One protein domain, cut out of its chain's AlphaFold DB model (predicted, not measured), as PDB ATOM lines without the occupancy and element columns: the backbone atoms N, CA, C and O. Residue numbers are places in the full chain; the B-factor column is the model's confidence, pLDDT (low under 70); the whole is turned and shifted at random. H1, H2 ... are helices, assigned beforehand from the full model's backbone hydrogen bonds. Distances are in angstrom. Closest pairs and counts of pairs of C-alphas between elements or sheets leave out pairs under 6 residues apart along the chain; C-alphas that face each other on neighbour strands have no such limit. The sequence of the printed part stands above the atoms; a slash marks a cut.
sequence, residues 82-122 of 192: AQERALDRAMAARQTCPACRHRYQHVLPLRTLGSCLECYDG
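AT A GLANCE: This is residues 82 to 122 of the 192 residues of an uncharacterized protein of Streptomyces glaucescens (UniProt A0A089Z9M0). One helix, H1, makes a straight arm whose residues 82 to 90 stick out from a small body of loops, residues 96 to 109, and two short helices, H2 and H3. The arm makes much of the length, and H3 is at the end far from it. The printed part has 41 residues with three named helices, H1, H2, H3 in chain order, and no named strand: all helix. It is only just compact, close to loose, with a radius of gyration of the C-alphas of 10.8 A, and spans 37 by 17 by 14 A.

IN THESE COORDINATES: H1, residues 82 to 95, begins at C-alpha 82 (98.278, 233.935, 184.426) and is 19.7 A long. H2 is residues 110 to 113. H3, residues 117 to 121, ends at C-alpha 121 (129.074, 239.967, 164.879).

HOW THE PARTS SIT: H1 and H2 are close but not clearly touching, with closest C-alphas, Arg 94 and Leu 110, 7.4 A apart. H2 and H3 are also close but not clearly touching, with closest C-alphas, Leu 113 and Tyr 120, 6.8 A apart. H1 and H3 are apart. In H1 and H3 every O i to N i+4 pair is within hydrogen-bond range; H2 is too short for one.

THE WHOLE: The C-alphas farthest apart, Ala 82 and Gly 122, are 37.4 A apart. H1 to H2 is a long link. The printed part has no cut, and no printed residue is under 70 in pLDDT.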
ATOM      1  N   ALA A  82      98.531 233.600 185.826       96.56
ATOM      2  CA  ALA A  82      98.278 233.935 184.426       96.56
ATOM      3  C   ALA A  82      99.044 235.195 183.985       96.56
ATOM      4  O   ALA A  82      99.586 235.230 182.880       96.56
ATOM      5  N   GLN A  83      99.130 236.205 184.853       96.94
ATOM      6  CA  GLN A  83      99.899 237.426 184.602       96.94
ATOM      7  C   GLN A  83     101.406 237.155 184.608       96.94
ATOM      8  O   GLN A  83     102.111 237.664 183.740       96.94
ATOM      9  N   GLU A  84     101.896 236.315 185.520       97.44
ATOM     10  CA  GLU A  84     103.304 235.899 185.546       97.44
ATOM     11  C   GLU A  84     103.693 235.170 184.257       97.44
ATOM     12  O   GLU A  84     104.697 235.507 183.633       97.44
ATOM     13  N   ARG A  85     102.848 234.242 183.787       97.88
ATOM     14  CA  ARG A  85     103.042 233.563 182.496       97.88
ATOM     15  C   ARG A  85     103.027 234.535 181.319       97.88
ATOM     16  O   ARG A  85     103.812 234.378 180.388       97.88
ATOM     17  N   ALA A  86     102.139 235.527 181.328       97.69
ATOM     18  CA  ALA A  86     102.093 236.540 180.277       97.69
ATOM     19  C   ALA A  86     103.375 237.391 180.254       97.69
ATOM     20  O   ALA A  86     103.920 237.648 179.180       97.69
ATOM     21  N   LEU A  87     103.887 237.771 181.428       96.50
ATOM     22  CA  LEU A  87     105.147 238.497 181.558       96.50
ATOM     23  C   LEU A  87     106.338 237.652 181.092       96.50
ATOM     24  O   LEU A  87     107.172 238.155 180.343       96.50
ATOM     25  N   ASP A  88     106.398 236.375 181.477       96.75
ATOM     26  CA  ASP A  88     107.457 235.465 181.033       96.75
ATOM     27  C   ASP A  88     107.450 235.299 179.509       96.75
ATOM     28  O   ASP A  88     108.497 235.435 178.883       96.75
ATOM     29  N   ARG A  89     106.276 235.133 178.881       97.62
ATOM     30  CA  ARG A  89     106.155 235.095 177.410       97.62
ATOM     31  C   ARG A  89     106.627 236.393 176.756       97.62
ATOM     32  O   ARG A  89     107.340 236.350 175.755       97.62
ATOM     33  N   ALA A  90     106.258 237.542 177.317       97.19
ATOM     34  CA  ALA A  90     106.696 238.838 176.807       97.19
ATOM     35  C   ALA A  90     108.219 239.017 176.928       97.19
ATOM     36  O   ALA A  90     108.856 239.541 176.013       97.19
ATOM     37  N   MET A  91     108.817 238.560 178.032       97.69
ATOM     38  CA  MET A  91     110.267 238.577 178.216       97.69
ATOM     39  C   MET A  91     110.959 237.585 177.285       97.69
ATOM     40  O   MET A  91     111.923 237.966 176.632       97.69
ATOM     41  N   ALA A  92     110.436 236.366 177.138       97.31
ATOM     42  CA  ALA A  92     110.946 235.370 176.205       97.31
ATOM     43  C   ALA A  92     110.986 235.914 174.770       97.31
ATOM     44  O   ALA A  92     112.013 235.786 174.112       97.31
ATOM     45  N   ALA A  93     109.941 236.608 174.312       96.12
ATOM     46  CA  ALA A  93     109.923 237.233 172.987       96.12
ATOM     47  C   ALA A  93     111.022 238.299 172.797       96.12
ATOM     48  O   ALA A  93     111.549 238.459 171.703       96.12
ATOM     49  N   ARG A  94     111.394 239.021 173.862       96.62
ATOM     50  CA  ARG A  94     112.462 240.042 173.840       96.62
ATOM     51  C   ARG A  94     113.867 239.468 174.044       96.62
ATOM     52  O   ARG A  94     114.851 240.144 173.758       96.62
ATOM     53  N   GLN A  95     113.957 238.268 174.604       97.62
ATOM     54  CA  GLN A  95     115.195 237.606 175.019       97.62
ATOM     55  C   GLN A  95     115.615 236.470 174.084       97.62
ATOM     56  O   GLN A  95     116.734 235.974 174.193       97.62
ATOM     57  N   THR A  96     114.726 236.021 173.200       97.94
ATOM     58  CA  THR A  96     114.988 234.907 172.287       97.94
ATOM     59  C   THR A  96     115.460 235.450 170.951       97.94
ATOM     60  O   THR A  96     114.765 236.243 170.316       97.94
ATOM     61  N   CYS A  97     116.645 235.032 170.518       97.19
ATOM     62  CA  CYS A  97     117.165 235.422 169.214       97.19
ATOM     63  C   CYS A  97     116.359 234.725 168.102       97.19
ATOM     64  O   CYS A  97     116.248 233.499 168.133       97.19
ATOM     65  N   PRO A  98     115.830 235.441 167.093       96.06
ATOM     66  CA  PRO A  98     115.081 234.814 166.002       96.06
ATOM     67  C   PRO A  98     115.958 233.950 165.081       96.06
ATOM     68  O   PRO A  98     115.435 233.041 164.443       96.06
ATOM     69  N   ALA A  99     117.275 234.188 165.034       95.12
ATOM     70  CA  ALA A  99     118.208 233.432 164.196       95.12
ATOM     71  C   ALA A  99     118.640 232.103 164.846       95.12
ATOM     72  O   ALA A  99     118.407 231.035 164.287       95.12
ATOM     73  N   CYS A 100     119.229 232.145 166.048       94.81
ATOM     74  CA  CYS A 100     119.735 230.942 166.728       94.81
ATOM     75  C   CYS A 100     118.739 230.301 167.711       94.81
ATOM     76  O   CYS A 100     118.982 229.200 168.198       94.81
ATOM     77  N   ARG A 101     117.614 230.967 168.016       96.25
ATOM     78  CA  ARG A 101     116.574 230.527 168.971       96.25
ATOM     79  C   ARG A 101     117.048 230.340 170.419       96.25
ATOM     80  O   ARG A 101     116.308 229.798 171.236       96.25
ATOM     81  N   HIS A 102     118.237 230.831 170.764       95.81
ATOM     82  CA  HIS A 102     118.709 230.853 172.147       95.81
ATOM     83  C   HIS A 102     117.996 231.948 172.955       95.81
ATOM     84  O   HIS A 102     117.810 233.064 172.459       95.81
ATOM     85  N   ARG A 103     117.608 231.633 174.200       97.06
ATOM     86  CA  ARG A 103     116.991 232.578 175.142       97.06
ATOM     87  C   ARG A 103     118.043 233.106 176.116       97.06
ATOM     88  O   ARG A 103     118.547 232.358 176.946       97.06
ATOM     89  N   TYR A 104     118.309 234.406 176.056       95.50
ATOM     90  CA  TYR A 104     119.279 235.084 176.915       95.50
ATOM     91  C   TYR A 104     118.625 235.629 178.197       95.50
ATOM     92  O   TYR A 104     117.415 235.821 178.281       95.50
ATOM     93  N   GLN A 105     119.430 235.928 179.220       95.00
ATOM     94  CA  GLN A 105     118.941 236.510 180.483       95.00
ATOM     95  C   GLN A 105     118.749 238.039 180.418       95.00
ATOM     96  O   GLN A 105     118.300 238.658 181.380       95.00
ATOM     97  N   HIS A 106     119.052 238.659 179.275       95.50
ATOM     98  CA  HIS A 106     118.936 240.096 179.027       95.50
ATOM     99  C   HIS A 106     118.141 240.367 177.744       95.50
ATOM    100  O   HIS A 106     118.035 239.508 176.872       95.50
ATOM    101  N   VAL A 107     117.558 241.564 177.635       97.25
ATOM    102  CA  VAL A 107     116.806 241.971 176.438       97.25
ATOM    103  C   VAL A 107     117.768 242.146 175.272       97.25
ATOM    104  O   VAL A 107     118.721 242.917 175.365       97.25
ATOM    105  N   LEU A 108     117.489 241.448 174.176       96.75
ATOM    106  CA  LEU A 108     118.287 241.537 172.966       96.75
ATOM    107  C   LEU A 108     117.983 242.841 172.209       96.75
ATOM    108  O   LEU A 108     116.840 243.314 172.218       96.75
ATOM    109  N   PRO A 109     118.964 243.407 171.487       96.00
ATOM    110  CA  PRO A 109     118.781 244.586 170.641       96.00
ATOM    111  C   PRO A 109     118.040 244.254 169.327       96.00
ATOM    112  O   PRO A 109     118.452 244.666 168.245       96.00
ATOM    113  N   LEU A 110     116.909 243.537 169.398       95.44
ATOM    114  CA  LEU A 110     116.160 243.053 168.226       95.44
ATOM    115  C   LEU A 110     115.662 244.185 167.319       95.44
ATOM    116  O   LEU A 110     115.558 244.003 166.114       95.44
ATOM    117  N   ARG A 111     115.386 245.370 167.876       95.12
ATOM    118  CA  ARG A 111     114.937 246.530 167.090       95.12
ATOM    119  C   ARG A 111     116.039 247.104 166.193       95.12
ATOM    120  O   ARG A 111     115.724 247.654 165.148       95.12
ATOM    121  N   THR A 112     117.298 247.043 166.625       95.94
ATOM    122  CA  THR A 112     118.433 247.659 165.917       95.94
ATOM    123  C   THR A 112     119.268 246.639 165.152       95.94
ATOM    124  O   THR A 112     119.682 246.935 164.042       95.94
ATOM    125  N   LEU A 113     119.499 245.450 165.722       95.44
ATOM    126  CA  LEU A 113     120.344 244.401 165.130       95.44
ATOM    127  C   LEU A 113     119.547 243.220 164.560       95.44
ATOM    128  O   LEU A 113     120.111 242.375 163.871       95.44
ATOM    129  N   GLY A 114     118.256 243.091 164.885       95.50
ATOM    130  CA  GLY A 114     117.419 241.966 164.442       95.50
ATOM    131  C   GLY A 114     117.777 240.598 165.043       95.50
ATOM    132  O   GLY A 114     117.050 239.635 164.828       95.50
ATOM    133  N   SER A 115     118.866 240.489 165.808       96.25
ATOM    134  CA  SER A 115     119.379 239.235 166.369       96.25
ATOM    135  C   SER A 115     120.192 239.478 167.652       96.25
ATOM    136  O   SER A 115     120.256 240.606 168.153       96.25
ATOM    137  N   CYS A 116     120.756 238.418 168.239       96.12
ATOM    138  CA  CYS A 116     121.741 238.555 169.311       96.12
ATOM    139  C   CYS A 116     123.105 238.998 168.763       96.12
ATOM    140  O   CYS A 116     123.379 238.853 167.575       96.12
ATOM    141  N   LEU A 117     123.966 239.504 169.651       93.81
ATOM    142  CA  LEU A 117     125.305 239.978 169.286       93.81
ATOM    143  C   LEU A 117     126.145 238.882 168.620       93.81
ATOM    144  O   LEU A 117     126.757 239.136 167.598       93.81
ATOM    145  N   GLU A 118     126.085 237.647 169.119       92.75
ATOM    146  CA  GLU A 118     126.820 236.509 168.540       92.75
ATOM    147  C   GLU A 118     126.394 236.190 167.097       92.75
ATOM    148  O   GLU A 118     127.223 235.826 166.269       92.75
ATOM    149  N   CYS A 119     125.104 236.331 166.771       94.00
ATOM    150  CA  CYS A 119     124.625 236.152 165.398       94.00
ATOM    151  C   CYS A 119     124.948 237.352 164.505       94.00
ATOM    152  O   CYS A 119     125.104 237.173 163.300       94.00
ATOM    153  N   TYR A 120     124.999 238.556 165.076       94.56
ATOM    154  CA  TYR A 120     125.260 239.786 164.337       94.56
ATOM    155  C   TYR A 120     126.750 239.961 164.014       94.56
ATOM    156  O   TYR A 120     127.100 240.160 162.854       94.56
ATOM    157  N   ASP A 121     127.617 239.840 165.020       93.12
ATOM    158  CA  ASP A 121     129.074 239.967 164.879       93.12
ATOM    159  C   ASP A 121     129.706 238.698 164.280       93.12
ATOM    160  O   ASP A 121     130.831 238.724 163.778       93.12
ATOM    161  N   GLY A 122     128.969 237.585 164.308       87.94
ATOM    162  CA  GLY A 122     129.473 236.267 163.962       87.94
ATOM    163  C   GLY A 122     130.220 235.615 165.123       87.94
ATOM    164  O   GLY A 122     130.595 236.241 166.116       87.94
TER     165      GLY A 122